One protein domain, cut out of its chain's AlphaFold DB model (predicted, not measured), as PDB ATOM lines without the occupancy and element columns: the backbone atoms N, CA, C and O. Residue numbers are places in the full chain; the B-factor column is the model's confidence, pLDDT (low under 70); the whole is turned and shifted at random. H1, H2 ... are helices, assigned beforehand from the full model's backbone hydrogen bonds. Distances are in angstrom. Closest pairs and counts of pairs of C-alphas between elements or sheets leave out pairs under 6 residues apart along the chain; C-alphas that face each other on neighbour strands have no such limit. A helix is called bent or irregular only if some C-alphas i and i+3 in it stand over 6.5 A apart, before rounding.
ATOM      1  N   PHE A  13     260.879 189.561 124.917       93.12
ATOM      2  CA  PHE A  13     259.634 189.999 124.277       93.12
ATOM      3  C   PHE A  13     259.188 191.412 124.701       93.12
ATOM      4  O   PHE A  13     258.560 192.102 123.896       93.12
ATOM      5  N   ASP A  14     259.542 191.880 125.905       93.69
ATOM      6  CA  ASP A  14     259.258 193.258 126.344       93.69
ATOM      7  C   ASP A  14     260.153 194.259 125.600       93.69
ATOM      8  O   ASP A  14     259.718 195.339 125.190       93.69
ATOM      9  N   VAL A  15     261.412 193.872 125.366       92.75
ATOM     10  CA  VAL A  15     262.336 194.631 124.515       92.75
ATOM     11  C   VAL A  15     261.794 194.680 123.085       92.75
ATOM     12  O   VAL A  15     261.719 195.765 122.502       92.75
ATOM     13  N   TYR A  16     261.315 193.555 122.546       94.06
ATOM     14  CA  TYR A  16     260.693 193.520 121.221       94.06
ATOM     15  C   TYR A  16     259.460 194.417 121.113       94.06
ATOM     16  O   TYR A  16     259.297 195.130 120.119       94.06
ATOM     17  N   ALA A  17     258.613 194.447 122.144       92.00
ATOM     18  CA  ALA A  17     257.457 195.334 122.196       92.00
ATOM     19  C   ALA A  17     257.864 196.812 122.144       92.00
ATOM     20  O   ALA A  17     257.273 197.593 121.393       92.00
ATOM     21  N   LEU A  18     258.905 197.199 122.893       91.00
ATOM     22  CA  LEU A  18     259.437 198.560 122.868       91.00
ATOM     23  C   LEU A  18     259.927 198.948 121.467       91.00
ATOM     24  O   LEU A  18     259.493 199.974 120.941       91.00
ATOM     25  N   PHE A  19     260.790 198.142 120.846       91.62
ATOM     26  CA  PHE A  19     261.333 198.456 119.521       91.62
ATOM     27  C   PHE A  19     260.264 198.411 118.420       91.62
ATOM     28  O   PHE A  19     260.261 199.280 117.546       91.62
ATOM     29  N   ASN A  20     259.298 197.488 118.494       92.06
ATOM     30  CA  ASN A  20     258.143 197.475 117.595       92.06
ATOM     31  C   ASN A  20     257.306 198.759 117.735       92.06
ATOM     32  O   ASN A  20     256.892 199.325 116.724       92.06
ATOM     33  N   ASN A  21     257.069 199.242 118.960       89.00
ATOM     34  CA  ASN A  21     256.360 200.505 119.193       89.00
ATOM     35  C   ASN A  21     257.136 201.702 118.628       89.00
ATOM     36  O   ASN A  21     256.537 202.588 118.013       89.00
ATOM     37  N   VAL A  22     258.466 201.706 118.780       88.38
ATOM     38  CA  VAL A  22     259.336 202.729 118.185       88.38
ATOM     39  C   VAL A  22     259.206 202.748 116.669       88.38
ATOM     40  O   VAL A  22     258.861 203.785 116.099       88.38
ATOM     41  N   ALA A  23     259.386 201.597 116.024       90.25
ATOM     42  CA  ALA A  23     259.265 201.474 114.578       90.25
ATOM     43  C   ALA A  23     257.858 201.851 114.079       90.25
ATOM     44  O   ALA A  23     257.727 202.600 113.113       90.25
ATOM     45  N   SER A  24     256.803 201.394 114.763       88.06
ATOM     46  CA  SER A  24     255.407 201.632 114.368       88.06
ATOM     47  C   SER A  24     255.025 203.113 114.422       88.06
ATOM     48  O   SER A  24     254.297 203.588 113.552       88.06
ATOM     49  N   SER A  25     255.539 203.863 115.402       85.50
ATOM     50  CA  SER A  25     255.265 205.302 115.517       85.50
ATOM     51  C   SER A  25     255.792 206.098 114.318       85.50
ATOM     52  O   SER A  25     255.098 206.958 113.779       85.50
ATOM     53  N   LEU A  26     256.995 205.757 113.854       87.56
ATOM     54  CA  LEU A  26     257.625 206.383 112.696       87.56
ATOM     55  C   LEU A  26     257.005 205.885 111.391       87.56
ATOM     56  O   LEU A  26     256.763 206.687 110.493       87.56
ATOM     57  N   ALA A  27     256.677 204.593 111.306       88.56
ATOM     58  CA  ALA A  27     255.958 204.030 110.167       88.56
ATOM     59  C   ALA A  27     254.601 204.721 109.951       88.56
ATOM     60  O   ALA A  27     254.247 205.011 108.812       88.56
ATOM     61  N   SER A  28     253.885 205.059 111.029       84.56
ATOM     62  CA  SER A  28     252.624 205.809 110.965       84.56
ATOM     63  C   SER A  28     252.802 207.195 110.335       84.56
ATOM     64  O   SER A  28     252.014 207.583 109.475       84.56
ATOM     65  N   ALA A  29     253.863 207.922 110.704       85.12
ATOM     66  CA  ALA A  29     254.159 209.238 110.129       85.12
ATOM     67  C   ALA A  29     254.487 209.173 108.626       85.12
ATOM     68  O   ALA A  29     254.178 210.096 107.876       85.12
ATOM     69  N   VAL A  30     255.093 208.068 108.173       87.69
ATOM     70  CA  VAL A  30     255.343 207.825 106.745       87.69
ATOM     71  C   VAL A  30     254.043 207.455 106.025       87.69
ATOM     72  O   VAL A  30     253.706 208.079 105.019       87.69
ATOM     73  N   GLN A  31     253.285 206.491 106.557       86.19
ATOM     74  CA  GLN A  31     252.044 205.989 105.955       86.19
ATOM     75  C   GLN A  31     250.998 207.094 105.763       86.19
ATOM     76  O   GLN A  31     250.353 207.144 104.722       86.19
ATOM     77  N   TYR A  32     250.854 208.004 106.726       81.31
ATOM     78  CA  TYR A  32     249.874 209.095 106.666       81.31
ATOM     79  C   TYR A  32     250.512 210.455 106.359       81.31
ATOM     80  O   TYR A  32     249.995 211.504 106.749       81.31
ATOM     81  N   ASN A  33     251.654 210.454 105.664       84.69
ATOM     82  CA  ASN A  33     252.340 211.685 105.300       84.69
ATOM     83  C   ASN A  33     251.459 212.582 104.417       84.69
ATOM     84  O   ASN A  33     250.937 212.143 103.394       84.69
ATOM     85  N   THR A  34     251.368 213.864 104.778       74.12
ATOM     86  CA  THR A  34     250.643 214.883 104.010       74.12
ATOM     87  C   THR A  34     251.577 216.032 103.621       74.12
ATOM     88  O   THR A  34     252.510 216.347 104.366       74.12
ATOM     89  N   PRO A  35     251.337 216.695 102.474       62.88
ATOM     90  CA  PRO A  35     252.126 217.851 102.038       62.88
ATOM     91  C   PRO A  35     251.893 219.105 102.902       62.88
ATOM     92  O   PRO A  35     252.636 220.080 102.798       62.88
ATOM     93  N   ILE A  36     250.884 219.095 103.783       61.56
ATOM     94  CA  ILE A  36     250.591 220.199 104.696       61.56
ATOM     95  C   ILE A  36     251.622 220.190 105.833       61.56
ATOM     96  O   ILE A  36     251.571 219.376 106.754       61.56
ATOM     97  N   THR A  37     252.534 221.160 105.804       50.75
ATOM     98  CA  THR A  37     253.624 221.355 106.781       50.75
ATOM     99  C   THR A  37     253.159 221.530 108.235       50.75
ATOM    100  O   THR A  37     253.958 221.373 109.155       50.75
ATOM    101  N   ALA A  38     251.869 221.809 108.461       48.88
ATOM    102  CA  ALA A  38     251.253 221.954 109.782       48.88
ATOM    103  C   ALA A  38     250.627 220.661 110.350       48.88
ATOM    104  O   ALA A  38     250.169 220.664 111.497       48.88
ATOM    105  N   ALA A  39     250.589 219.557 109.592       60.72
ATOM    106  CA  ALA A  39     250.089 218.287 110.112       60.72
ATOM    107  C   ALA A  39     251.038 217.757 111.197       60.72
ATOM    108  O   ALA A  39     252.244 217.609 110.972       60.72
ATOM    109  N   LYS A  40     250.489 217.474 112.389       61.75
ATOM    110  CA  LYS A  40     251.257 217.041 113.572       61.75
ATOM    111  C   LYS A  40     252.139 215.818 113.289       61.75
ATOM    112  O   LYS A  40     253.242 215.760 113.837       61.75
ATOM    113  N   ASP A  41     251.711 214.967 112.356       66.81
ATOM    114  CA  ASP A  41     252.242 213.623 112.123       66.81
ATOM    115  C   ASP A  41     252.850 213.429 110.716       66.81
ATOM    116  O   ASP A  41     252.963 212.306 110.240       66.81
ATOM    117  N   SER A  42     253.252 214.508 110.031       82.19
ATOM    118  CA  SER A  42     253.990 214.402 108.757       82.19
ATOM    119  C   SER A  42     255.444 213.956 108.956       82.19
ATOM    120  O   SER A  42     256.033 214.161 110.024       82.19
ATOM    121  N   ILE A  43     256.070 213.439 107.893       87.75
ATOM    122  CA  ILE A  43     257.501 213.090 107.887       87.75
ATOM    123  C   ILE A  43     258.350 214.314 108.257       87.75
ATOM    124  O   ILE A  43     259.245 214.217 109.093       87.75
ATOM    125  N   ALA A  44     258.041 215.488 107.695       86.25
ATOM    126  CA  ALA A  44     258.770 216.724 107.980       86.25
ATOM    127  C   ALA A  44     258.656 217.144 109.458       86.25
ATOM    128  O   ALA A  44     259.659 217.506 110.076       86.25
ATOM    129  N   SER A  45     257.455 217.052 110.043       85.31
ATOM    130  CA  SER A  45     257.219 217.313 111.471       85.31
ATOM    131  C   SER A  45     258.003 216.334 112.351       85.31
ATOM    132  O   SER A  45     258.693 216.763 113.278       85.31
ATOM    133  N   ALA A  46     257.949 215.035 112.043       87.44
ATOM    134  CA  ALA A  46     258.679 214.003 112.775       87.44
ATOM    135  C   ALA A  46     260.199 214.227 112.701       87.44
ATOM    136  O   ALA A  46     260.864 214.279 113.737       87.44
ATOM    137  N   CYS A  47     260.749 214.457 111.504       89.12
ATOM    138  CA  CYS A  47     262.169 214.751 111.317       89.12
ATOM    139  C   CYS A  47     262.603 216.001 112.089       89.12
ATOM    140  O   CYS A  47     263.589 215.932 112.816       89.12
ATOM    141  N   ASN A  48     261.857 217.108 111.999       89.44
ATOM    142  CA  ASN A  48     262.167 218.335 112.739       89.44
ATOM    143  C   ASN A  48     262.206 218.087 114.256       89.44
ATOM    144  O   ASN A  48     263.120 218.544 114.933       89.44
ATOM    145  N   ARG A  49     261.261 217.313 114.803       87.75
ATOM    146  CA  ARG A  49     261.241 216.985 116.240       87.75
ATOM    147  C   ARG A  49     262.435 216.135 116.664       87.75
ATOM    148  O   ARG A  49     262.946 216.320 117.763       87.75
ATOM    149  N   LEU A  50     262.874 215.212 115.811       88.88
ATOM    150  CA  LEU A  50     263.986 214.306 116.104       88.88
ATOM    151  C   LEU A  50     265.363 214.964 115.947       88.88
ATOM    152  O   LEU A  50     266.309 214.542 116.618       88.88
ATOM    153  N   THR A  51     265.494 215.980 115.092       90.44
ATOM    154  CA  THR A  51     266.780 216.641 114.806       90.44
ATOM    155  C   THR A  51     266.967 217.963 115.544       90.44
ATOM    156  O   THR A  51     268.102 218.322 115.852       90.44
ATOM    157  N   ASN A  52     265.889 218.681 115.869       90.19
ATOM    158  CA  ASN A  52     265.973 219.977 116.532       90.19
ATOM    159  C   ASN A  52     266.230 219.813 118.039       90.19
ATOM    160  O   ASN A  52     265.399 219.288 118.783       90.19
ATOM    161  N   SER A  53     267.382 220.313 118.490       89.81
ATOM    162  CA  SER A  53     267.835 220.278 119.887       89.81
ATOM    163  C   SER A  53     266.888 220.982 120.864       89.81
ATOM    164  O   SER A  53     266.880 220.652 122.044       89.81
ATOM    165  N   SER A  54     266.024 221.881 120.384       89.50
ATOM    166  CA  SER A  54     265.024 222.565 121.218       89.50
ATOM    167  C   SER A  54     263.986 221.611 121.824       89.50
ATOM    168  O   SER A  54     263.331 221.960 122.803       89.50
ATOM    169  N   PHE A  55     263.820 220.409 121.258       85.06
ATOM    170  CA  PHE A  55     262.895 219.392 121.769       85.06
ATOM    171  C   PHE A  55     263.550 218.388 122.725       85.06
ATOM    172  O   PHE A  55     262.898 217.413 123.089       85.06
ATOM    173  N   GLY A  56     264.808 218.571 123.126       88.12
ATOM    174  CA  GLY A  56     265.468 217.716 124.112       88.12
ATOM    175  C   GLY A  56     266.961 217.542 123.859       88.12
ATOM    176  O   GLY A  56     267.418 217.521 122.709       88.12
ATOM    177  N   ASP A  57     267.701 217.358 124.948       88.75
ATOM    178  CA  ASP A  57     269.162 217.289 124.940       88.75
ATOM    179  C   ASP A  57     269.657 216.004 124.262       88.75
ATOM    180  O   ASP A  57     270.521 216.041 123.379       88.75
ATOM    181  N   THR A  58     269.052 214.857 124.588       91.00
ATOM    182  CA  THR A  58     269.408 213.569 123.977       91.00
ATOM    183  C   THR A  58     268.472 213.185 122.820       91.00
ATOM    184  O   THR A  58     267.312 213.606 122.778       91.00
ATOM    185  N   PRO A  59     268.920 212.335 121.872       88.69
ATOM    186  CA  PRO A  59     268.039 211.778 120.840       88.69
ATOM    187  C   PRO A  59     266.801 211.069 121.410       88.69
ATOM    188  O   PRO A  59     265.716 211.147 120.831       88.69
ATOM    189  N   LEU A  60     266.943 210.414 122.567       87.00
ATOM    190  CA  LEU A  60     265.843 209.726 123.236       87.00
ATOM    191  C   LEU A  60     264.837 210.708 123.851       87.00
ATOM    192  O   LEU A  60     263.634 210.444 123.802       87.00
ATOM    193  N   ASP A  61     265.294 211.850 124.371       89.00
ATOM    194  CA  ASP A  61     264.411 212.912 124.873       89.00
ATOM    195  C   ASP A  61     263.591 213.529 123.742       89.00
ATOM    196  O   ASP A  61     262.381 213.720 123.880       89.00
ATOM    197  N   ARG A  62     264.221 213.750 122.585       90.25
ATOM    198  CA  ARG A  62     263.536 214.241 121.383       90.25
ATOM    199  C   ARG A  62     262.469 213.265 120.894       90.25
ATOM    200  O   ARG A  62     261.319 213.659 120.693       90.25
ATOM    201  N   TYR A  63     262.803 211.977 120.796       87.94
ATOM    202  CA  TYR A  63     261.829 210.931 120.468       87.94
ATOM    203  C   TYR A  63     260.706 210.842 121.516       87.94
ATOM    204  O   TYR A  63     259.525 210.766 121.182       87.94
ATOM    205  N   SER A  64     261.052 210.917 122.801       86.94
ATOM    206  CA  SER A  64     260.092 210.946 123.903       86.94
ATOM    207  C   SER A  64     259.095 212.095 123.772       86.94
ATOM    208  O   SER A  64     257.893 211.890 123.940       86.94
ATOM    209  N   ASN A  65     259.580 213.298 123.469       87.00
ATOM    210  CA  ASN A  65     258.734 214.472 123.303       87.00
ATOM    211  C   ASN A  65     257.858 214.376 122.051       87.00
ATOM    212  O   ASN A  65     256.683 214.738 122.117       87.00
ATOM    213  N   MET A  66     258.368 213.805 120.956       86.00
ATOM    214  CA  MET A  66     257.549 213.461 119.791       86.00
ATOM    215  C   MET A  66     256.396 212.521 120.181       86.00
ATOM    216  O   MET A  66     255.236 212.831 119.912       86.00
ATOM    217  N   MET A  67     256.680 211.434 120.903       83.81
ATOM    218  CA  MET A  67     255.655 210.468 121.318       83.81
ATOM    219  C   MET A  67     254.609 211.047 122.270       83.81
ATOM    220  O   MET A  67     253.434 210.709 122.153       83.81
ATOM    221  N   ARG A  68     254.991 211.951 123.181       83.56
ATOM    222  CA  ARG A  68     254.028 212.648 124.060       83.56
ATOM    223  C   ARG A  68     253.045 213.515 123.277       83.56
ATOM    224  O   ARG A  68     251.921 213.720 123.725       83.56
ATOM    225  N   ILE A  69     253.471 214.034 122.132       80.50
ATOM    226  CA  ILE A  69     252.641 214.882 121.279       80.50
ATOM    227  C   ILE A  69     251.706 214.029 120.417       80.50
ATOM    228  O   ILE A  69     250.542 214.393 120.279       80.50
ATOM    229  N   ILE A  70     252.185 212.883 119.921       77.56
ATOM    230  CA  ILE A  70     251.390 211.926 119.134       77.56
ATOM    231  C   ILE A  70     250.331 211.230 120.007       77.56
ATOM    232  O   ILE A  70     249.158 211.192 119.657       77.56
ATOM    233  N   LEU A  71     250.723 210.691 121.166       74.12
ATOM    234  CA  LEU A  71     249.831 209.905 122.036       74.12
ATOM    235  C   LEU A  71     248.924 210.766 122.932       74.12
ATOM    236  O   LEU A  71     247.976 210.251 123.532       74.12
ATOM    237  N   GLY A  72     249.230 212.057 123.064       70.44
ATOM    238  CA  GLY A  72     248.639 212.945 124.061       70.44
ATOM    239  C   GLY A  72     249.349 212.868 125.418       70.44
ATOM    240  O   GLY A  72     249.948 211.861 125.794       70.44
ATOM    241  N   SER A  73     249.277 213.960 126.183       61.69
ATOM    242  CA  SER A  73     250.080 214.176 127.395       61.69
ATOM    243  C   SER A  73     249.796 213.211 128.555       61.69
ATOM    244  O   SER A  73     250.613 213.133 129.470       61.69
ATOM    245  N   THR A  74     248.662 212.507 128.533       59.81
ATOM    246  CA  THR A  74     248.203 211.581 129.584       59.81
ATOM    247  C   THR A  74     248.364 210.101 129.220       59.81
ATOM    248  O   THR A  74     248.085 209.240 130.051       59.81
ATOM    249  N   SER A  75     248.819 209.789 128.004       77.56
ATOM    250  CA  SER A  75     248.955 208.417 127.507       77.56
ATOM    251  C   SER A  75     250.364 207.864 127.738       77.56
ATOM    252  O   SER A  75     251.355 208.595 127.680       77.56
ATOM    253  N   CYS A  76     250.462 206.554 127.967       84.69
ATOM    254  CA  CYS A  76     251.724 205.834 128.140       84.69
ATOM    255  C   CYS A  76     251.856 204.683 127.130       84.69
ATOM    256  O   CYS A  76     250.858 204.203 126.592       84.69
ATOM    257  N   LEU A  77     253.091 204.244 126.863       84.69
ATOM    258  CA  LEU A  77     253.367 203.088 126.002       84.69
ATOM    259  C   LEU A  77     253.420 201.803 126.829       84.69
ATOM    260  O   LEU A  77     254.233 201.680 127.747       84.69
ATOM    261  N   MET A  78     252.577 200.837 126.477       87.62
ATOM    262  CA  MET A  78     252.607 199.501 127.065       87.62
ATOM    263  C   MET A  78     253.693 198.667 126.379       87.62
ATOM    264  O   MET A  78     253.685 198.519 125.157       87.62
ATOM    265  N   VAL A  79     254.640 198.166 127.172       90.62
ATOM    266  CA  VAL A  79     255.763 197.332 126.698       90.62
ATOM    267  C   VAL A  79     255.848 195.986 127.409       90.62
ATOM    268  O   VAL A  79     256.519 195.096 126.910       90.62
ATOM    269  N   ASP A  80     255.156 195.824 128.539       92.44
ATOM    270  CA  ASP A  80     255.036 194.537 129.223       92.44
ATOM    271  C   ASP A  80     254.129 193.601 128.419       92.44
ATOM    272  O   ASP A  80     252.948 193.895 128.199       92.44
ATOM    273  N   MET A  81     254.685 192.483 127.966       91.62
ATOM    274  CA  MET A  81     253.989 191.611 127.025       91.62
ATOM    275  C   MET A  81     252.817 190.854 127.629       91.62
ATOM    276  O   MET A  81     251.828 190.630 126.935       91.62
ATOM    277  N   GLU A  82     252.870 190.516 128.915       92.12
ATOM    278  CA  GLU A  82     251.742 189.892 129.613       92.12
ATOM    279  C   GLU A  82     250.521 190.825 129.600       92.12
ATOM    280  O   GLU A  82     249.420 190.416 129.221       92.12
ATOM    281  N   SER A  83     250.732 192.108 129.902       91.69
ATOM    282  CA  SER A  83     249.693 193.139 129.833       91.69
ATOM    283  C   SER A  83     249.153 193.330 128.412       91.69
ATOM    284  O   SER A  83     247.938 193.449 128.227       91.69
ATOM    285  N   VAL A  84     250.029 193.317 127.397       90.88
ATOM    286  CA  VAL A  84     249.620 193.418 125.983       90.88
ATOM    287  C   VAL A  84     248.727 192.235 125.593       90.88
ATOM    288  O   VAL A  84     247.666 192.439 124.999       90.88
ATOM    289  N   LEU A  85     249.109 191.005 125.946       94.56
ATOM    290  CA  LEU A  85     248.319 189.808 125.643       94.56
ATOM    291  C   LEU A  85     246.945 189.859 126.316       94.56
ATOM    292  O   LEU A  85     245.935 189.660 125.639       94.56
ATOM    293  N   LEU A  86     246.887 190.200 127.607       93.19
ATOM    294  CA  LEU A  86     245.628 190.342 128.348       93.19
ATOM    295  C   LEU A  86     244.698 191.376 127.704       93.19
ATOM    296  O   LEU A  86     243.486 191.165 127.620       93.19
ATOM    297  N   GLN A  87     245.258 192.480 127.199       91.56
ATOM    298  CA  GLN A  87     244.475 193.495 126.506       91.56
ATOM    299  C   GLN A  87     243.828 192.931 125.233       91.56
ATOM    300  O   GLN A  87     242.636 193.140 125.022       91.56
ATOM    301  N   TYR A  88     244.580 192.196 124.409       94.06
ATOM    302  CA  TYR A  88     244.091 191.613 123.152       94.06
ATOM    303  C   TYR A  88     243.204 190.371 123.341       94.06
ATOM    304  O   TYR A  88     242.385 190.058 122.473       94.06
ATOM    305  N   GLN A  89     243.326 189.668 124.465       95.25
ATOM    306  CA  GLN A  89     242.433 188.564 124.823       95.25
ATOM    307  C   GLN A  89     241.017 189.050 125.161       95.25
ATOM    308  O   GLN A  89     240.065 188.286 125.004       95.25
ATOM    309  N   ASN A  90     240.855 190.314 125.568       93.44
ATOM    310  CA  ASN A  90     239.551 190.884 125.885       93.44
ATOM    311  C   ASN A  90     238.632 190.907 124.649       93.44
ATOM    312  O   ASN A  90     238.944 191.508 123.621       93.44
ATOM    313  N   THR A  91     237.483 190.242 124.762       94.19
ATOM    314  CA  THR A  91     236.466 190.126 123.706       94.19
ATOM    315  C   THR A  91     235.272 191.056 123.909       94.19
ATOM    316  O   THR A  91     234.361 191.046 123.083       94.19
ATOM    317  N   SER A  92     235.253 191.854 124.981       94.94
ATOM    318  CA  SER A  92     234.167 192.799 125.234       94.94
ATOM    319  C   SER A  92     234.104 193.870 124.147       94.94
ATOM    320  O   SER A  92     235.131 194.456 123.779       94.94
ATOM    321  N   TRP A  93     232.885 194.164 123.689       90.62
ATOM    322  CA  TRP A  93     232.592 195.234 122.734       90.62
ATOM    323  C   TRP A  93     233.019 196.615 123.236       90.62
ATOM    324  O   TRP A  93     233.369 197.458 122.421       90.62
ATOM    325  N   ASP A  94     233.078 196.820 124.555       92.31
ATOM    326  CA  ASP A  94     233.495 198.088 125.166       92.31
ATOM    327  C   ASP A  94     235.025 198.246 125.253       92.31
ATOM    328  O   ASP A  94     235.543 199.293 125.651       92.31
ATOM    329  N   SER A  95     235.790 197.203 124.916       91.75
ATOM    330  CA  SER A  95     237.248 197.258 125.001       91.75
ATOM    331  C   SER A  95     237.850 198.063 123.843       91.75
ATOM    332  O   SER A  95     237.482 197.910 122.678       91.75
ATOM    333  N   LYS A  96     238.862 198.891 124.137       87.94
ATOM    334  CA  LYS A  96     239.519 199.754 123.135       87.94
ATOM    335  C   LYS A  96     240.083 198.979 121.932       87.94
ATOM    336  O   LYS A  96     240.058 199.483 120.812       87.94
ATOM    337  N   VAL A  97     240.590 197.761 122.142       88.88
ATOM    338  CA  VAL A  97     241.174 196.926 121.072       88.88
ATOM    339  C   VAL A  97     240.127 196.298 120.151       88.88
ATOM    340  O   VAL A  97     240.429 196.044 118.988       88.88
ATOM    341  N   VAL A  98     238.907 196.070 120.651       91.06
ATOM    342  CA  VAL A  98     237.774 195.578 119.857       91.06
ATOM    343  C   VAL A  98     237.119 196.737 119.110       91.06
ATOM    344  O   VAL A  98     236.879 196.605 117.914       91.06
ATOM    345  N   ILE A  99     236.909 197.881 119.773       92.50
ATOM    346  CA  ILE A  99     236.344 199.097 119.157       92.50
ATOM    347  C   ILE A  99     237.222 199.597 118.005       92.50
ATOM    348  O   ILE A  99     236.712 199.957 116.951       92.50
ATOM    349  N   SER A 100     238.546 199.604 118.187       89.06
ATOM    350  CA  SER A 100     239.485 200.035 117.139       89.06
ATOM    351  C   SER A 100     239.646 199.036 115.991       89.06
ATOM    352  O   SER A 100     240.328 199.347 115.021       89.06
ATOM    353  N   GLY A 101     239.096 197.822 116.097       92.62
ATOM    354  CA  GLY A 101     239.326 196.757 115.118       92.62
ATOM    355  C   GLY A 101     240.692 196.065 115.235       92.62
ATOM    356  O   GLY A 101     240.958 195.110 114.504       92.62
ATOM    357  N   SER A 102     241.563 196.495 116.157       90.75
ATOM    358  CA  SER A 102     242.937 195.980 116.292       90.75
ATOM    359  C   SER A 102     242.973 194.477 116.584       90.75
ATOM    360  O   SER A 102     243.818 193.754 116.055       90.75
ATOM    361  N   ARG A 103     242.032 193.975 117.396       94.06
ATOM    362  CA  ARG A 103     241.936 192.541 117.708       94.06
ATOM    363  C   ARG A 103     241.509 191.719 116.487       94.06
ATOM    364  O   ARG A 103     242.030 190.630 116.262       94.06
ATOM    365  N   GLN A 104     240.560 192.227 115.708       94.69
ATOM    366  CA  GLN A 104     240.044 191.591 114.496       94.69
ATOM    367  C   GLN A 104     241.122 191.562 113.414       94.69
ATOM    368  O   GLN A 104     241.336 190.524 112.792       94.69
ATOM    369  N   TRP A 105     241.856 192.665 113.264       94.31
ATOM    370  CA  TRP A 105     243.009 192.735 112.377       94.31
ATOM    371  C   TRP A 105     244.082 191.715 112.769       94.31
ATOM    372  O   TRP A 105     244.516 190.932 111.927       94.31
ATOM    373  N   MET A 106     244.422 191.635 114.062       94.62
ATOM    374  CA  MET A 106     245.359 190.630 114.576       94.62
ATOM    375  C   MET A 106     244.885 189.199 114.273       94.62
ATOM    376  O   MET A 106     245.674 188.343 113.887       94.62
ATOM    377  N   TYR A 107     243.585 188.922 114.380       95.75
ATOM    378  CA  TYR A 107     243.043 187.611 114.019       95.75
ATOM    379  C   TYR A 107     243.246 187.289 112.530       95.75
ATOM    380  O   TYR A 107     243.692 186.191 112.186       95.75
ATOM    381  N   GLN A 108     242.960 188.240 111.635       96.56
ATOM    382  CA  GLN A 108     243.153 188.063 110.192       96.56
ATOM    383  C   GLN A 108     244.631 187.867 109.838       96.56
ATOM    384  O   GLN A 108     244.966 187.003 109.020       96.56
ATOM    385  N   THR A 109     245.537 188.604 110.484       95.12
ATOM    386  CA  THR A 109     246.978 188.436 110.265       95.12
ATOM    387  C   THR A 109     247.477 187.098 110.794       95.12
ATOM    388  O   THR A 109     248.294 186.479 110.123       95.12
ATOM    389  N   CYS A 110     246.944 186.600 111.914       96.75
ATOM    390  CA  CYS A 110     247.312 185.306 112.503       96.75
ATOM    391  C   CYS A 110     246.735 184.085 111.769       96.75
ATOM    392  O   CYS A 110     247.157 182.961 112.036       96.75
ATOM    393  N   THR A 111     245.776 184.275 110.857       95.38
ATOM    394  CA  THR A 111     245.079 183.162 110.190       95.38
ATOM    395  C   THR A 111     245.218 183.143 108.682       95.38
ATOM    396  O   THR A 111     245.245 182.060 108.110       95.38
ATOM    397  N   GLN A 112     245.251 184.301 108.021       92.94
ATOM    398  CA  GLN A 112     245.082 184.382 106.569       92.94
ATOM    399  C   GLN A 112     246.110 185.274 105.886       92.94
ATOM    400  O   GLN A 112     246.537 184.940 104.782       92.94
ATOM    401  N   LEU A 113     246.471 186.406 106.495       92.44
ATOM    402  CA  LEU A 113     247.251 187.442 105.812       92.44
ATOM    403  C   LEU A 113     248.750 187.367 106.116       92.44
ATOM    404  O   LEU A 113     249.548 187.681 105.240       92.44
ATOM    405  N   GLY A 114     249.148 186.952 107.328       90.94
ATOM    406  CA  GLY A 114     250.562 186.889 107.739       90.94
ATOM    407  C   GLY A 114     251.326 188.187 107.549       90.94
ATOM    408  O   GLY A 114     252.520 188.188 107.255       90.94
ATOM    409  N   TYR A 115     250.609 189.291 107.701       88.12
ATOM    410  CA  TYR A 115     251.096 190.621 107.421       88.12
ATOM    411  C   TYR A 115     251.789 191.198 108.654       88.12
ATOM    412  O   TYR A 115     251.131 191.655 109.589       88.12
ATOM    413  N   TYR A 116     253.122 191.158 108.656       90.75
ATOM    414  CA  TYR A 116     253.935 191.571 109.796       90.75
ATOM    415  C   TYR A 116     255.151 192.391 109.377       90.75
ATOM    416  O   TYR A 116     255.968 191.954 108.567       90.75
ATOM    417  N   GLN A 117     255.317 193.556 109.999       89.00
ATOM    418  CA  GLN A 117     256.567 194.302 109.966       89.00
ATOM    419  C   GLN A 117     257.571 193.614 110.895       89.00
ATOM    420  O   GLN A 117     257.258 193.332 112.055       89.00
ATOM    421  N   THR A 118     258.769 193.334 110.380       91.94
ATOM    422  CA  THR A 118     259.842 192.679 111.139       91.94
ATOM    423  C   THR A 118     261.163 193.402 110.937       91.94
ATOM    424  O   THR A 118     261.390 194.031 109.903       91.94
ATOM    425  N   SER A 119     262.059 193.282 111.910       92.19
ATOM    426  CA  SER A 119     263.366 193.942 111.898       92.19
ATOM    427  C   SER A 119     264.511 193.021 111.458       92.19
ATOM    428  O   SER A 119     265.668 193.246 111.806       92.19
ATOM    429  N   LYS A 120     264.212 191.942 110.723       87.88
ATOM    430  CA  LYS A 120     265.230 190.966 110.298       87.88
ATOM    431  C   LYS A 120     266.222 191.540 109.277       87.88
ATOM    432  O   LYS A 120     267.330 191.044 109.159       87.88
ATOM    433  N   SER A 121     265.818 192.555 108.515       86.38
ATOM    434  CA  SER A 121     266.700 193.232 107.562       86.38
ATOM    435  C   SER A 121     267.607 194.240 108.271       86.38
ATOM    436  O   SER A 121     267.149 194.954 109.164       86.38
ATOM    437  N   GLY A 122     268.858 194.358 107.818       86.12
ATOM    438  CA  GLY A 122     269.776 195.434 108.217       86.12
ATOM    439  C   GLY A 122     269.542 196.762 107.481       86.12
ATOM    440  O   GLY A 122     270.151 197.770 107.821       86.12
ATOM    441  N   LEU A 123     268.646 196.800 106.488       86.19
ATOM    442  CA  LEU A 123     268.333 198.002 105.694       86.19
ATOM    443  C   LEU A 123     267.324 198.944 106.382       86.19
ATOM    444  O   LEU A 123     266.591 199.671 105.717       86.19
ATOM    445  N   GLN A 124     267.244 198.903 107.711       88.88
ATOM    446  CA  GLN A 124     266.322 199.702 108.519       88.88
ATOM    447  C   GLN A 124     266.993 200.117 109.845       88.88
ATOM    448  O   GLN A 124     267.868 199.399 110.331       88.88
ATOM    449  N   PRO A 125     266.626 201.269 110.438       87.75
ATOM    450  CA  PRO A 125     267.383 201.880 111.537       87.75
ATOM    451  C   PRO A 125     267.005 201.389 112.950       87.75
ATOM    452  O   PRO A 125     267.525 201.909 113.932       87.75
ATOM    453  N   PHE A 126     266.097 200.421 113.087       88.62
ATOM    454  CA  PHE A 126     265.536 199.949 114.362       88.62
ATOM    455  C   PHE A 126     266.275 198.746 114.967       88.62
ATOM    456  O   PHE A 126     265.810 198.179 115.953       88.62
ATOM    457  N   GLY A 127     267.425 198.374 114.401       87.00
ATOM    458  CA  GLY A 127     268.264 197.272 114.872       87.00
ATOM    459  C   GLY A 127     267.852 195.915 114.299       87.00
ATOM    460  O   GLY A 127     266.669 195.624 114.116       87.00
ATOM    461  N   GLU A 128     268.842 195.080 113.990       89.94
ATOM    462  CA  GLU A 128     268.619 193.747 113.430       89.94
ATOM    463  C   GLU A 128     268.052 192.807 114.503       89.94
ATOM    464  O   GLU A 128     268.577 192.724 115.611       89.94
ATOM    465  N   GLY A 129     266.938 192.135 114.202       88.69
ATOM    466  CA  GLY A 129     266.328 191.153 115.110       88.69
ATOM    467  C   GLY A 129     265.610 191.722 116.344       88.69
ATOM    468  O   GLY A 129     265.114 190.948 117.145       88.69
ATOM    469  N   MET A 130     265.491 193.047 116.486       91.44
ATOM    470  CA  MET A 130     264.774 193.710 117.592       91.44
ATOM    471  C   MET A 130     263.242 193.528 117.631       91.44
ATOM    472  O   MET A 130     262.622 193.919 118.607       91.44
ATOM    473  N   PHE A 131     262.598 192.996 116.596       92.88
ATOM    474  CA  PHE A 131     261.203 192.533 116.599       92.88
ATOM    475  C   PHE A 131     261.020 191.541 115.436       92.88
ATOM    476  O   PHE A 131     260.606 191.912 114.330       92.88
ATOM    477  N   PRO A 132     261.415 190.273 115.631       93.56
ATOM    478  CA  PRO A 132     261.445 189.287 114.562       93.56
ATOM    479  C   PRO A 132     260.059 188.644 114.363       93.56
ATOM    480  O   PRO A 132     259.073 189.029 114.991       93.56
ATOM    481  N   MET A 133     259.942 187.668 113.461       92.69
ATOM    482  CA  MET A 133     258.652 187.016 113.173       92.69
ATOM    483  C   MET A 133     258.125 186.229 114.386       92.69
ATOM    484  O   MET A 133     256.922 186.156 114.625       92.69
ATOM    485  N   GLU A 134     259.036 185.685 115.185       93.06
ATOM    486  CA  GLU A 134     258.786 184.927 116.407       93.06
ATOM    487  C   GLU A 134     258.001 185.758 117.430       93.06
ATOM    488  O   GLU A 134     257.087 185.241 118.069       93.06
ATOM    489  N   TYR A 135     258.272 187.067 117.510       93.81
ATOM    490  CA  TYR A 135     257.502 188.004 118.330       93.81
ATOM    491  C   TYR A 135     256.015 188.014 117.945       93.81
ATOM    492  O   TYR A 135     255.141 187.972 118.809       93.81
ATOM    493  N   LYS A 136     255.706 188.020 116.644       94.06
ATOM    494  CA  LYS A 136     254.323 188.056 116.141       94.06
ATOM    495  C   LYS A 136     253.618 186.711 116.301       94.06
ATOM    496  O   LYS A 136     252.446 186.684 116.660       94.06
ATOM    497  N   LEU A 137     254.333 185.605 116.100       94.62
ATOM    498  CA  LEU A 137     253.808 184.259 116.350       94.62
ATOM    499  C   LEU A 137     253.466 184.053 117.830       94.62
ATOM    500  O   LEU A 137     252.382 183.561 118.134       94.62
ATOM    501  N   TYR A 138     254.330 184.521 118.737       95.00
ATOM    502  CA  TYR A 138     254.062 184.504 120.175       95.00
ATOM    503  C   TYR A 138     252.785 185.278 120.529       95.00
ATOM    504  O   TYR A 138     251.968 184.803 121.316       95.00
ATOM    505  N   MET A 139     252.555 186.436 119.897       94.75
ATOM    506  CA  MET A 139     251.294 187.166 120.057       94.75
ATOM    507  C   MET A 139     250.089 186.364 119.551       94.75
ATOM    508  O   MET A 139     249.080 186.290 120.247       94.75
ATOM    509  N   CYS A 140     250.170 185.744 118.372       96.88
ATOM    510  CA  CYS A 140     249.073 184.942 117.823       96.88
ATOM    511  C   CYS A 140     248.672 183.787 118.747       96.88
ATOM    512  O   CYS A 140     247.487 183.624 119.058       96.88
ATOM    513  N   GLU A 141     249.658 183.019 119.208       96.44
ATOM    514  CA  GLU A 141     249.451 181.895 120.119       96.44
ATOM    515  C   GLU A 141     248.944 182.377 121.484       96.44
ATOM    516  O   GLU A 141     247.979 181.825 122.012       96.44
ATOM    517  N   GLY A 142     249.519 183.457 122.023       95.38
ATOM    518  CA  GLY A 142     249.114 184.028 123.306       95.38
ATOM    519  C   GLY A 142     247.702 184.623 123.303       95.38
ATOM    520  O   GLY A 142     246.992 184.519 124.299       95.38
ATOM    521  N   ILE A 143     247.251 185.222 122.195       96.00
ATOM    522  CA  ILE A 143     245.934 185.877 122.112       96.00
ATOM    523  C   ILE A 143     244.818 184.873 121.793       96.00
ATOM    524  O   ILE A 143     243.723 184.974 122.352       96.00
ATOM    525  N   PHE A 144     245.060 183.926 120.880       96.31
ATOM    526  CA  PHE A 144     244.011 183.055 120.329       96.31
ATOM    527  C   PHE A 144     244.182 181.559 120.657       96.31
ATOM    528  O   PHE A 144     243.282 180.755 120.376       96.31
ATOM    529  N   GLY A 145     245.303 181.179 121.275       95.62
ATOM    530  CA  GLY A 145     245.642 179.822 121.704       95.62
ATOM    531  C   GLY A 145     246.643 179.110 120.785       95.62
ATOM    532  O   GLY A 145     246.863 179.503 119.642       95.62
ATOM    533  N   GLU A 146     247.187 177.987 121.257       94.50
ATOM    534  CA  GLU A 146     248.298 177.223 120.637       94.50
ATOM    535  C   GLU A 146     248.049 176.744 119.191       94.50
ATOM    536  O   GLU A 146     248.969 176.447 118.427       94.50
ATOM    537  N   LYS A 147     246.780 176.672 118.783       94.44
ATOM    538  CA  LYS A 147     246.377 176.353 117.405       94.44
ATOM    539  C   LYS A 147     246.792 177.434 116.396       94.44
ATOM    540  O   LYS A 147     246.937 177.113 115.219       94.44
ATOM    541  N   PHE A 148     247.010 178.678 116.830       95.62
ATOM    542  CA  PHE A 148     247.418 179.809 115.984       95.62
ATOM    543  C   PHE A 148     248.938 179.899 115.831       95.62
ATOM    544  O   PHE A 148     249.544 180.946 116.031       95.62
ATOM    545  N   ASN A 149     249.537 178.771 115.461       93.50
ATOM    546  CA  ASN A 149     250.973 178.629 115.277       93.50
ATOM    547  C   ASN A 149     251.413 178.925 113.835       93.50
ATOM    548  O   ASN A 149     250.608 179.122 112.918       93.50
ATOM    549  N   LYS A 150     252.732 178.884 113.619       94.31
ATOM    550  CA  LYS A 150     253.369 179.105 112.313       94.31
ATOM    551  C   LYS A 150     252.777 178.252 111.184       94.31
ATOM    552  O   LYS A 150     252.611 178.755 110.079       94.31
ATOM    553  N   HIS A 151     252.435 176.990 111.445       93.25
ATOM    554  CA  HIS A 151     251.902 176.102 110.409       93.25
ATOM    555  C   HIS A 151     250.505 176.539 109.951       93.25
ATOM    556  O   HIS A 151     250.235 176.553 108.749       93.25
ATOM    557  N   LEU A 152     249.614 176.908 110.885       93.00
ATOM    558  CA  LEU A 152     248.302 177.460 110.527       93.00
ATOM    559  C   LEU A 152     248.470 178.730 109.692       93.00
ATOM    560  O   LEU A 152     247.840 178.865 108.643       93.00
ATOM    561  N   LEU A 153     249.353 179.620 110.144       94.25
ATOM    562  CA  LEU A 153     249.620 180.884 109.482       94.25
ATOM    563  C   LEU A 153     250.129 180.689 108.047       94.25
ATOM    564  O   LEU A 153     249.559 181.242 107.110       94.25
ATOM    565  N   GLU A 154     251.178 179.888 107.853       94.44
ATOM    566  CA  GLU A 154     251.762 179.630 106.531       94.44
ATOM    567  C   GLU A 154     250.758 178.965 105.584       94.44
ATOM    568  O   GLU A 154     250.682 179.316 104.402       94.44
ATOM    569  N   ALA A 155     249.946 178.033 106.096       91.56
ATOM    570  CA  ALA A 155     248.882 177.405 105.324       91.56
ATOM    571  C   ALA A 155     247.820 178.427 104.893       91.56
ATOM    572  O   ALA A 155     247.410 178.432 103.729       91.56
ATOM    573  N   GLY A 156     247.415 179.310 105.804       93.50
ATOM    574  CA  GLY A 156     246.462 180.379 105.545       93.50
ATOM    575  C   GLY A 156     246.961 181.399 104.527       93.50
ATOM    576  O   GLY A 156     246.271 181.666 103.548       93.50
ATOM    577  N   VAL A 157     248.191 181.893 104.689       93.44
ATOM    578  CA  VAL A 157     248.842 182.815 103.740       93.44
ATOM    579  C   VAL A 157     248.964 182.184 102.358       93.44
ATOM    580  O   VAL A 157     248.635 182.808 101.349       93.44
ATOM    581  N   SER A 158     249.397 180.922 102.297       92.06
ATOM    582  CA  SER A 158     249.492 180.175 101.041       92.06
ATOM    583  C   SER A 158     248.128 180.046 100.364       92.06
ATOM    584  O   SER A 158     248.009 180.294  99.163       92.06
ATOM    585  N   HIS A 159     247.084 179.740 101.138       90.06
ATOM    586  CA  HIS A 159     245.713 179.676 100.646       90.06
ATOM    587  C   HIS A 159     245.224 181.036 100.125       90.06
ATOM    588  O   HIS A 159     244.751 181.112  98.992       90.06
ATOM    589  N   THR A 160     245.400 182.120 100.884       90.06
ATOM    590  CA  THR A 160     245.027 183.487 100.482       90.06
ATOM    591  C   THR A 160     245.723 183.897  99.183       90.06
ATOM    592  O   THR A 160     245.064 184.276  98.215       90.06
ATOM    593  N   ASN A 161     247.046 183.736  99.106       89.69
ATOM    594  CA  ASN A 161     247.822 184.058  97.906       89.69
ATOM    595  C   ASN A 161     247.397 183.217  96.698       89.69
ATOM    596  O   ASN A 161     247.374 183.703  95.568       89.69
ATOM    597  N   MET A 162     247.041 181.954  96.924       84.81
ATOM    598  CA  MET A 162     246.549 181.072  95.875       84.81
ATOM    599  C   MET A 162     245.170 181.496  95.360       84.81
ATOM    600  O   MET A 162     244.941 181.445  94.153       84.81
ATOM    601  N   MET A 163     244.273 181.900  96.261       87.25
ATOM    602  CA  MET A 163     242.912 182.317  95.931       87.25
ATOM    603  C   MET A 163     242.884 183.644  95.173       87.25
ATOM    604  O   MET A 163     242.166 183.759  94.182       87.25
ATOM    605  N   TYR A 164     243.679 184.624  95.610       84.75
ATOM    606  CA  TYR A 164     243.646 185.984  95.063       84.75
ATOM    607  C   TYR A 164     244.720 186.265  94.002       84.75
ATOM    608  O   TYR A 164     244.646 187.275  93.312       84.75
ATOM    609  N   GLY A 165     245.688 185.364  93.807       84.94
ATOM    610  CA  GLY A 165     246.722 185.493  92.772       84.94
ATOM    611  C   GLY A 165     247.937 186.337  93.169       84.94
ATOM    612  O   GLY A 165     248.808 186.560  92.328       84.94
TER     613      GLY A 165
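Overview. This is residues 13 to 165 of the 578 residues of the protein "(California timema) hypothetical protein" of Timema californicum (UniProt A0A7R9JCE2). Two lobes of helices are joined by H1, the longest helix, which runs between them through the middle. One lobe is the helical hairpin of H2 and H3; the other is a crossed cluster of H4, H6 and H7, with H8 across one end of H6, short H5 near H4 and H6, and a long loop, residues 114 to 132, folding out beside H1. The printed part has 153 residues with eight named helices, H1 to H8 in chain order, and no named strand: all helix. It is only just compact, close to loose, with a radius of gyration of the C-alphas of 17.4 A and spans of 50 by 36 by 29 A.

Arrangement. Start at H1, residues 13 to 31. Its residues 26 to 30 alone touch H2, residues 43 to 51, closest at the C-alphas of Ala 29 and Ile 43, 5.6 A. H2 forms a hairpin with H3, residues 59 to 71, at a steep tilt of 40 degrees, opposite ways; their closest C-alphas, Leu 50 and Arg 62, are 5.3 A apart. Return to residues 13 to 17, which alone in H1 only just touch H4, residues 81 to 89, with 3 pairs of C-alphas within 8 A; the closest are Asp 14 and Met 81, 5.6 A. H5, residues 96 to 99, touches no helix. H6, residues 102 to 113, touches H7, residues 133 to 144, at a steep tilt of 65 degrees, closest at C-alphas 110 and 140, 5.6 A. H7 also touches H4, closest at C-alphas 143 and 89, 5.2 A. H8, residues 150 to 164, touches H6 about perpendicular, at 78 degrees, closest at C-alphas 156 and 112, 4.4 A. H3 and H8 are apart. Every O i to N i+4 pair is within hydrogen-bond range in H2, H3, H4, H7 and H8, against 14 of 15 in H1 and 7 of 8 in H6; H5 is too short for such a pair.

Along the chain. Find C-alpha 13 at (259.634, 189.999, 124.277); from there H1 runs 25.5 A to C-alpha 31. H2 is 12.1 A long, H3 18.3 A, H4 12.2 A, H5 5.1 A, H6 14.2 A and H7 16.8 A. H6 is irregular: C-alphas 110 and 113 are 7.0 A apart. H8 runs 21.0 A to C-alpha 164 at (243.646, 185.984, 95.063).

Size, cuts and confidence. The C-alphas farthest apart, Asp 57 and Met 163, are 52.5 A apart. The printed part has no cut; the links H1 to H2 and H6 to H7 are long. Look for pLDDT under 70 at residues 35 to 41 and 73 to 74.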